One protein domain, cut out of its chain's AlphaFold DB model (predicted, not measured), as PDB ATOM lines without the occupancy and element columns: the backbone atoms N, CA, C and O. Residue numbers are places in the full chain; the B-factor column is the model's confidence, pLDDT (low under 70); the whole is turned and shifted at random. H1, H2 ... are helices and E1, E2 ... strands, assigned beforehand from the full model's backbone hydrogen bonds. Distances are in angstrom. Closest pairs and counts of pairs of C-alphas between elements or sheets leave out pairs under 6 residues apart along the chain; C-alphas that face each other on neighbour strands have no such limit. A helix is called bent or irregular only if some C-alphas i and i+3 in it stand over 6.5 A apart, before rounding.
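AT A GLANCE: This is residues 3 to 72 of the 268 residues of the protein "Rhomboid family intramembrane serine protease" of Epulopiscium sp (UniProt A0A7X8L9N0). A small three-stranded sheet lies between H1 and H2, making three layers, and H3 folds back on H2. The 70 printed residues run E1 H1 E2 E3 H2 H3; the class and the sheet, E1 E2 E3, are mixed. The whole is flat, 40 by 28 by 15 A, and only just compact, radius of gyration of the C-alphas 13.0 A.

IN THESE COORDINATES: E1, residues 3 to 7, begins at C-alpha 3 (18.611, -15.322, 4.101); E2, 32 to 37, spans 15.9 A; E3 is 42 to 44. H1, 11 to 20, spans 14.5 A; H2 is 56 to 64; irregular H3, 66 to 71, has C-alphas 67 and 70 7.2 A apart and C-alpha 71 at (29.068, 4.515, 2.617).

HOW THE PARTS SIT: E1 and E2 are parallel, N 5 and O 34 2.9 A apart; E2 and E3 are an antiparallel hairpin, N 35 and O 44 2.9 A apart. E1, H1, E2 form a strand-helix-strand unit, a helix between parallel neighbours, its crossover right-handed. H2 and H3 touch, closest C-alphas Gly 62 and Thr 69, 5.8 A. H1 has every O i to N i+4 pair within hydrogen-bond range, H2 4 of 5, H3 0 of 2 beside 2 of 3 O i to N i+3.

THE WHOLE: The printed part has no cut; links H1 to E2 and E3 to H2 are long. pLDDT is under 70 at residues 21 to 30, 62 and 65 to 72.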
ATOM      1  N   GLN A   3      18.927 -14.895   5.462       83.81
ATOM      2  CA  GLN A   3      18.611 -15.322   4.101       83.81
ATOM      3  C   GLN A   3      18.274 -14.083   3.280       83.81
ATOM      4  O   GLN A   3      17.357 -13.342   3.627       83.81
ATOM      5  N   LEU A   4      19.030 -13.851   2.211       85.38
ATOM      6  CA  LEU A   4      18.788 -12.746   1.291       85.38
ATOM      7  C   LEU A   4      18.086 -13.289   0.051       85.38
ATOM      8  O   LEU A   4      18.646 -14.114  -0.667       85.38
ATOM      9  N   TYR A   5      16.870 -12.815  -0.183       84.38
ATOM     10  CA  TYR A   5      16.119 -13.051  -1.409       84.38
ATOM     11  C   TYR A   5      16.298 -11.833  -2.307       84.38
ATOM     12  O   TYR A   5      16.190 -10.706  -1.828       84.38
ATOM     13  N   ILE A   6      16.597 -12.041  -3.585       86.50
ATOM     14  CA  ILE A   6      16.806 -10.964  -4.559       86.50
ATOM     15  C   ILE A   6      15.844 -11.210  -5.712       86.50
ATOM     16  O   ILE A   6      15.793 -12.327  -6.225       86.50
ATOM     17  N   THR A   7      15.075 -10.194  -6.093       85.81
ATOM     18  CA  THR A   7      14.145 -10.300  -7.219       85.81
ATOM     19  C   THR A   7      14.136  -9.033  -8.064       85.81
ATOM     20  O   THR A   7      14.229  -7.925  -7.531       85.81
ATOM     21  N   GLU A   8      14.029  -9.218  -9.379       82.00
ATOM     22  CA  GLU A   8      13.876  -8.149 -10.378       82.00
ATOM     23  C   GLU A   8      12.409  -7.914 -10.761       82.00
ATOM     24  O   GLU A   8      12.071  -6.845 -11.252       82.00
ATOM     25  N   GLU A   9      11.529  -8.883 -10.483       79.25
ATOM     26  CA  GLU A   9      10.097  -8.813 -10.777       79.25
ATOM     27  C   GLU A   9       9.269  -9.348  -9.598       79.25
ATOM     28  O   GLU A   9       9.741 -10.168  -8.804       79.25
ATOM     29  N   LYS A  10       7.997  -8.939  -9.497       83.06
ATOM     30  CA  LYS A  10       7.025  -9.471  -8.516       83.06
ATOM     31  C   LYS A  10       7.453  -9.282  -7.048       83.06
ATOM     32  O   LYS A  10       7.118 -10.112  -6.197       83.06
ATOM     33  N   GLY A  11       8.148  -8.184  -6.736       82.38
ATOM     34  CA  GLY A  11       8.648  -7.878  -5.389       82.38
ATOM     35  C   GLY A  11       7.566  -7.893  -4.305       82.38
ATOM     36  O   GLY A  11       7.759  -8.499  -3.252       82.38
ATOM     37  N   GLU A  12       6.390  -7.321  -4.586       85.75
ATOM     38  CA  GLU A  12       5.241  -7.333  -3.664       85.75
ATOM     39  C   GLU A  12       4.741  -8.747  -3.348       85.75
ATOM     40  O   GLU A  12       4.560  -9.100  -2.185       85.75
ATOM     41  N   LEU A  13       4.572  -9.588  -4.373       85.88
ATOM     42  CA  LEU A  13       4.053 -10.946  -4.201       85.88
ATOM     43  C   LEU A  13       4.977 -11.782  -3.309       85.88
ATOM     44  O   LEU A  13       4.511 -12.498  -2.421       85.88
ATOM     45  N   LEU A  14       6.289 -11.691  -3.546       83.94
ATOM     46  CA  LEU A  14       7.282 -12.405  -2.750       83.94
ATOM     47  C   LEU A  14       7.368 -11.834  -1.330       83.94
ATOM     48  O   LEU A  14       7.453 -12.594  -0.367       83.94
ATOM     49  N   TYR A  15       7.290 -10.511  -1.174       86.94
ATOM     50  CA  TYR A  15       7.258  -9.873   0.139       86.94
ATOM     51  C   TYR A  15       6.062 -10.337   0.977       86.94
ATOM     52  O   TYR A  15       6.234 -10.696   2.142       86.94
ATOM     53  N   ASP A  16       4.870 -10.400   0.386       86.81
ATOM     54  CA  ASP A  16       3.659 -10.869   1.059       86.81
ATOM     55  C   ASP A  16       3.768 -12.333   1.493       86.81
ATOM     56  O   ASP A  16       3.306 -12.699   2.575       86.81
ATOM     57  N   GLN A  17       4.403 -13.183   0.679       84.94
ATOM     58  CA  GLN A  17       4.690 -14.570   1.057       84.94
ATOM     59  C   GLN A  17       5.630 -14.637   2.263       84.94
ATOM     60  O   GLN A  17       5.358 -15.372   3.213       84.94
ATOM     61  N   LEU A  18       6.694 -13.830   2.265       84.19
ATOM     62  CA  LEU A  18       7.644 -13.758   3.376       84.19
ATOM     63  C   LEU A  18       7.011 -13.197   4.658       84.19
ATOM     64  O   LEU A  18       7.384 -13.619   5.748       84.19
ATOM     65  N   CYS A  19       6.035 -12.292   4.549       83.94
ATOM     66  CA  CYS A  19       5.297 -11.761   5.700       83.94
ATOM     67  C   CYS A  19       4.320 -12.773   6.316       83.94
ATOM     68  O   CYS A  19       3.988 -12.655   7.493       83.94
ATOM     69  N   LYS A  20       3.849 -13.750   5.531       81.50
ATOM     70  CA  LYS A  20       2.954 -14.825   5.995       81.50
ATOM     71  C   LYS A  20       3.703 -15.970   6.672       81.50
ATOM     72  O   LYS A  20       3.074 -16.761   7.371       81.50
ATOM     73  N   ALA A  21       5.016 -16.075   6.467       68.50
ATOM     74  CA  ALA A  21       5.836 -17.048   7.171       68.50
ATOM     75  C   ALA A  21       5.917 -16.663   8.664       68.50
ATOM     76  O   ALA A  21       6.355 -15.553   8.978       68.50
ATOM     77  N   PRO A  22       5.489 -17.534   9.597       61.84
ATOM     78  CA  PRO A  22       5.515 -17.216  11.016       61.84
ATOM     79  C   PRO A  22       6.956 -17.038  11.503       61.84
ATOM     80  O   PRO A  22       7.844 -17.840  11.207       61.84
ATOM     81  N   PHE A  23       7.189 -15.969  12.265       60.91
ATOM     82  CA  PHE A  23       8.444 -15.772  12.979       60.91
ATOM     83  C   PHE A  23       8.411 -16.607  14.267       60.91
ATOM     84  O   PHE A  23       7.822 -16.191  15.261       60.91
ATOM     85  N   GLU A  24       9.015 -17.798  14.229       60.97
ATOM     86  CA  GLU A  24       9.114 -18.724  15.366       60.97
ATOM     87  C   GLU A  24      10.544 -18.722  15.945       60.97
ATOM     88  O   GLU A  24      11.447 -19.325  15.359       60.97
ATOM     89  N   PRO A  25      10.789 -18.051  17.084       57.84
ATOM     90  CA  PRO A  25      12.114 -17.979  17.704       57.84
ATOM     91  C   PRO A  25      12.559 -19.254  18.462       57.84
ATOM     92  O   PRO A  25      13.626 -19.249  19.071       57.84
ATOM     93  N   ASP A  26      11.802 -20.352  18.411       53.50
ATOM     94  CA  ASP A  26      12.052 -21.573  19.206       53.50
ATOM     95  C   ASP A  26      12.792 -22.698  18.448       53.50
ATOM     96  O   ASP A  26      12.693 -23.873  18.800       53.50
ATOM     97  N   ARG A  27      13.570 -22.378  17.404       56.22
ATOM     98  CA  ARG A  27      14.468 -23.348  16.745       56.22
ATOM     99  C   ARG A  27      15.931 -22.951  16.922       56.22
ATOM    100  O   ARG A  27      16.271 -21.785  16.750       56.22
ATOM    101  N   ASP A  28      16.802 -23.944  17.128       58.34
ATOM    102  CA  ASP A  28      18.270 -23.796  17.235       58.34
ATOM    103  C   ASP A  28      18.906 -23.005  16.071       58.34
ATOM    104  O   ASP A  28      20.015 -22.477  16.178       58.34
ATOM    105  N   ILE A  29      18.201 -22.903  14.938       58.06
ATOM    106  CA  ILE A  29      18.590 -22.110  13.777       58.06
ATOM    107  C   ILE A  29      17.471 -21.126  13.424       58.06
ATOM    108  O   ILE A  29      16.462 -21.480  12.818       58.06
ATOM    109  N   TYR A  30      17.719 -19.856  13.725       69.06
ATOM    110  CA  TYR A  30      16.871 -18.732  13.336       69.06
ATOM    111  C   TYR A  30      17.020 -18.422  11.845       69.06
ATOM    112  O   TYR A  30      18.138 -18.164  11.390       69.06
ATOM    113  N   LEU A  31      15.929 -18.373  11.082       72.25
ATOM    114  CA  LEU A  31      15.936 -17.866   9.707       72.25
ATOM    115  C   LEU A  31      15.436 -16.423   9.695       72.25
ATOM    116  O   LEU A  31      14.363 -16.126  10.209       72.25
ATOM    117  N   ILE A  32      16.230 -15.524   9.117       79.75
ATOM    118  CA  ILE A  32      15.885 -14.109   8.987       79.75
ATOM    119  C   ILE A  32      15.803 -13.799   7.489       79.75
ATOM    120  O   ILE A  32      16.842 -13.531   6.884       79.75
ATOM    121  N   PRO A  33      14.625 -13.931   6.859       85.38
ATOM    122  CA  PRO A  33      14.467 -13.680   5.436       85.38
ATOM    123  C   PRO A  33      14.286 -12.187   5.156       85.38
ATOM    124  O   PRO A  33      13.263 -11.592   5.483       85.38
ATOM    125  N   TRP A  34      15.272 -11.583   4.506       90.75
ATOM    126  CA  TRP A  34      15.192 -10.222   3.986       90.75
ATOM    127  C   TRP A  34      15.054 -10.252   2.466       90.75
ATOM    128  O   TRP A  34      15.663 -11.092   1.801       90.75
ATOM    129  N   LEU A  35      14.281  -9.317   1.918       89.25
ATOM    130  CA  LEU A  35      14.056  -9.194   0.482       89.25
ATOM    131  C   LEU A  35      14.729  -7.936  -0.064       89.25
ATOM    132  O   LEU A  35      14.472  -6.826   0.394       89.25
ATOM    133  N   ILE A  36      15.564  -8.117  -1.075       89.25
ATOM    134  CA  ILE A  36      16.164  -7.067  -1.885       89.25
ATOM    135  C   ILE A  36      15.283  -6.916  -3.129       89.25
ATOM    136  O   ILE A  36      15.315  -7.758  -4.027       89.25
ATOM    137  N   ASP A  37      14.455  -5.873  -3.138       88.25
ATOM    138  CA  ASP A  37      13.514  -5.565  -4.216       88.25
ATOM    139  C   ASP A  37      14.206  -4.614  -5.203       88.25
ATOM    140  O   ASP A  37      14.389  -3.428  -4.906       88.25
ATOM    141  N   LEU A  38      14.676  -5.154  -6.333       84.19
ATOM    142  CA  LEU A  38      15.428  -4.387  -7.332       84.19
ATOM    143  C   LEU A  38      14.515  -3.468  -8.156       84.19
ATOM    144  O   LEU A  38      14.961  -2.400  -8.575       84.19
ATOM    145  N   GLU A  39      13.241  -3.837  -8.323       85.38
ATOM    146  CA  GLU A  39      12.218  -3.034  -9.006       85.38
ATOM    147  C   GLU A  39      11.948  -1.740  -8.227       85.38
ATOM    148  O   GLU A  39      12.019  -0.637  -8.770       85.38
ATOM    149  N   GLN A  40      11.717  -1.865  -6.917       85.88
ATOM    150  CA  GLN A  40      11.458  -0.725  -6.035       85.88
ATOM    151  C   GLN A  40      12.730  -0.114  -5.432       85.88
ATOM    152  O   GLN A  40      12.638   0.835  -4.650       85.88
ATOM    153  N   LYS A  41      13.903  -0.662  -5.772       85.62
ATOM    154  CA  LYS A  41      15.226  -0.245  -5.289       85.62
ATOM    155  C   LYS A  41      15.298  -0.100  -3.766       85.62
ATOM    156  O   LYS A  41      15.761   0.917  -3.247       85.62
ATOM    157  N   LYS A  42      14.801  -1.093  -3.027       88.75
ATOM    158  CA  LYS A  42      14.760  -1.026  -1.559       88.75
ATOM    159  C   LYS A  42      14.941  -2.382  -0.889       88.75
ATOM    160  O   LYS A  42      14.520  -3.422  -1.391       88.75
ATOM    161  N   LEU A  43      15.514  -2.351   0.310       90.00
ATOM    162  CA  LEU A  43      15.500  -3.482   1.230       90.00
ATOM    163  C   LEU A  43      14.137  -3.551   1.931       90.00
ATOM    164  O   LEU A  43      13.689  -2.584   2.548       90.00
ATOM    165  N   ARG A  44      13.487  -4.712   1.879       89.38
ATOM    166  CA  ARG A  44      12.216  -4.993   2.546       89.38
ATOM    167  C   ARG A  44      12.427  -6.051   3.623       89.38
ATOM    168  O   ARG A  44      12.850  -7.171   3.346       89.38
ATOM    169  N   VAL A  45      12.114  -5.679   4.861       89.62
ATOM    170  CA  VAL A  45      12.226  -6.553   6.035       89.62
ATOM    171  C   VAL A  45      10.815  -6.931   6.487       89.62
ATOM    172  O   VAL A  45      10.063  -6.023   6.849       89.62
ATOM    173  N   PRO A  46      10.443  -8.225   6.469       87.19
ATOM    174  CA  PRO A  46       9.144  -8.673   6.957       87.19
ATOM    175  C   PRO A  46       8.902  -8.278   8.427       87.19
ATOM    176  O   PRO A  46       9.855  -8.061   9.189       87.19
ATOM    177  N   PRO A  47       7.634  -8.164   8.855       82.12
ATOM    178  CA  PRO A  47       7.291  -7.787  10.221       82.12
ATOM    179  C   PRO A  47       7.874  -8.769  11.247       82.12
ATOM    180  O   PRO A  47       8.113  -9.936  10.957       82.12
ATOM    181  N   ASN A  48       8.102  -8.277  12.468       79.25
ATOM    182  CA  ASN A  48       8.660  -9.036  13.598       79.25
ATOM    183  C   ASN A  48      10.098  -9.557  13.412       79.25
ATOM    184  O   ASN A  48      10.568 -10.356  14.215       79.25
ATOM    185  N   GLN A  49      10.832  -9.058  12.412       81.88
ATOM    186  CA  GLN A  49      12.244  -9.379  12.206       81.88
ATOM    187  C   GLN A  49      13.180  -8.232  12.614       81.88
ATOM    188  O   GLN A  49      12.807  -7.054  12.540       81.88
ATOM    189  N   PRO A  50      14.431  -8.537  13.011       81.31
ATOM    190  CA  PRO A  50      15.431  -7.509  13.266       81.31
ATOM    191  C   PRO A  50      15.706  -6.716  11.986       81.31
ATOM    192  O   PRO A  50      16.025  -7.288  10.950       81.31
ATOM    193  N   LYS A  51      15.624  -5.385  12.074       82.50
ATOM    194  CA  LYS A  51      15.896  -4.463  10.953       82.50
ATOM    195  C   LYS A  51      17.378  -4.093  10.810       82.50
ATOM    196  O   LYS A  51      17.774  -3.471   9.832       82.50
ATOM    197  N   LYS A  52      18.201  -4.419  11.811       81.81
ATOM    198  CA  LYS A  52      19.631  -4.087  11.867       81.81
ATOM    199  C   LYS A  52      20.420  -5.320  12.289       81.81
ATOM    200  O   LYS A  52      20.326  -5.744  13.436       81.81
ATOM    201  N   ILE A  53      21.214  -5.867  11.373       77.69
ATOM    202  CA  ILE A  53      22.122  -6.996  11.623       77.69
ATOM    203  C   ILE A  53      23.496  -6.597  11.112       77.69
ATOM    204  O   ILE A  53      23.652  -6.435   9.907       77.69
ATOM    205  N   LEU A  54      24.474  -6.416  12.009       71.12
ATOM    206  CA  LEU A  54      25.900  -6.230  11.674       71.12
ATOM    207  C   LEU A  54      26.172  -5.248  10.507       71.12
ATOM    208  O   LEU A  54      27.094  -5.447   9.726       71.12
ATOM    209  N   HIS A  55      25.354  -4.196  10.371       73.75
ATOM    210  CA  HIS A  55      25.372  -3.218   9.269       73.75
ATOM    211  C   HIS A  55      25.043  -3.739   7.857       73.75
ATOM    212  O   HIS A  55      25.110  -2.956   6.911       73.75
ATOM    213  N   VAL A  56      24.610  -4.992   7.699       78.19
ATOM    214  CA  VAL A  56      24.217  -5.573   6.402       78.19
ATOM    215  C   VAL A  56      23.107  -4.762   5.727       78.19
ATOM    216  O   VAL A  56      23.148  -4.567   4.517       78.19
ATOM    217  N   ASN A  57      22.162  -4.211   6.498       81.38
ATOM    218  CA  ASN A  57      21.095  -3.368   5.952       81.38
ATOM    219  C   ASN A  57      21.654  -2.129   5.236       81.38
ATOM    220  O   ASN A  57      21.231  -1.838   4.127       81.38
ATOM    221  N   ARG A  58      22.671  -1.472   5.816       73.69
ATOM    222  CA  ARG A  58      23.300  -0.284   5.219       73.69
ATOM    223  C   ARG A  58      24.037  -0.618   3.928       73.69
ATOM    224  O   ARG A  58      24.033   0.190   3.011       73.69
ATOM    225  N   VAL A  59      24.669  -1.794   3.866       72.94
ATOM    226  CA  VAL A  59      25.344  -2.268   2.646       72.94
ATOM    227  C   VAL A  59      24.339  -2.417   1.520       72.94
ATOM    228  O   VAL A  59      24.587  -1.932   0.428       72.94
ATOM    229  N   ILE A  60      23.207  -3.069   1.797       79.88
ATOM    230  CA  ILE A  60      22.170  -3.318   0.797       79.88
ATOM    231  C   ILE A  60      21.482  -2.013   0.387       79.88
ATOM    232  O   ILE A  60      21.317  -1.761  -0.799       79.88
ATOM    233  N   GLU A  61      21.113  -1.163   1.346       80.19
ATOM    234  CA  GLU A  61      20.503   0.147   1.080       80.19
ATOM    235  C   GLU A  61      21.432   1.036   0.231       80.19
ATOM    236  O   GLU A  61      20.972   1.686  -0.705       80.19
ATOM    237  N   GLY A  62      22.747   0.989   0.476       69.12
ATOM    238  CA  GLY A  62      23.753   1.717  -0.305       69.12
ATOM    239  C   GLY A  62      23.947   1.229  -1.748       69.12
ATOM    240  O   GLY A  62      24.532   1.956  -2.544       69.12
ATOM    241  N   ILE A  63      23.452   0.040  -2.119       74.94
ATOM    242  CA  ILE A  63      23.432  -0.415  -3.526       74.94
ATOM    243  C   ILE A  63      22.455   0.438  -4.352       74.94
ATOM    244  O   ILE A  63      22.650   0.621  -5.552       74.94
ATOM    245  N   PHE A  64      21.402   0.956  -3.716       78.06
ATOM    246  CA  PHE A  64      20.282   1.614  -4.388       78.06
ATOM    247  C   PHE A  64      20.372   3.138  -4.443       78.06
ATOM    248  O   PHE A  64      19.723   3.746  -5.294       78.06
ATOM    249  N   ASP A  65      21.170   3.743  -3.566       69.94
ATOM    250  CA  ASP A  65      21.399   5.184  -3.512       69.94
ATOM    251  C   ASP A  65      22.863   5.495  -3.890       69.94
ATOM    252  O   ASP A  65      23.753   5.451  -3.031       69.94
ATOM    253  N   PRO A  66      23.135   5.780  -5.180       56.19
ATOM    254  CA  PRO A  66      24.480   6.050  -5.667       56.19
ATOM    255  C   PRO A  66      25.108   7.315  -5.065       56.19
ATOM    256  O   PRO A  66      26.331   7.378  -4.995       56.19
ATOM    257  N   ASP A  67      24.336   8.279  -4.556       56.31
ATOM    258  CA  ASP A  67      24.884   9.477  -3.900       56.31
ATOM    259  C   ASP A  67      25.256   9.200  -2.428       56.31
ATOM    260  O   ASP A  67      26.165   9.824  -1.872       56.31
ATOM    261  N   GLN A  68      24.648   8.179  -1.808       52.62
ATOM    262  CA  GLN A  68      25.090   7.609  -0.527       52.62
ATOM    263  C   GLN A  68      26.229   6.585  -0.652       52.62
ATOM    264  O   GLN A  68      26.685   6.064   0.372       52.62
ATOM    265  N   THR A  69      26.766   6.320  -1.850       45.75
ATOM    266  CA  THR A  69      27.889   5.371  -2.047       45.75
ATOM    267  C   THR A  69      29.200   5.777  -1.375       45.75
ATOM    268  O   THR A  69      30.115   4.958  -1.281       45.75
ATOM    269  N   ASN A  70      29.279   6.964  -0.766       44.12
ATOM    270  CA  ASN A  70      30.324   7.261   0.220       44.12
ATOM    271  C   ASN A  70      30.237   6.397   1.497       44.12
ATOM    272  O   ASN A  70      31.170   6.390   2.297       44.12
ATOM    273  N   ASN A  71      29.167   5.615   1.664       45.59
ATOM    274  CA  ASN A  71      29.068   4.515   2.617       45.59
ATOM    275  C   ASN A  71      29.310   3.146   1.958       45.59
ATOM    276  O   ASN A  71      28.758   2.139   2.412       45.59
ATOM    277  N   SER A  72      30.202   3.045   0.959       47.09
ATOM    278  CA  SER A  72      31.010   1.826   0.873       47.09
ATOM    279  C   SER A  72      31.495   1.571   2.297       47.09
ATOM    280  O   SER A  72      32.132   2.467   2.855       47.09
TER     281      SER A  72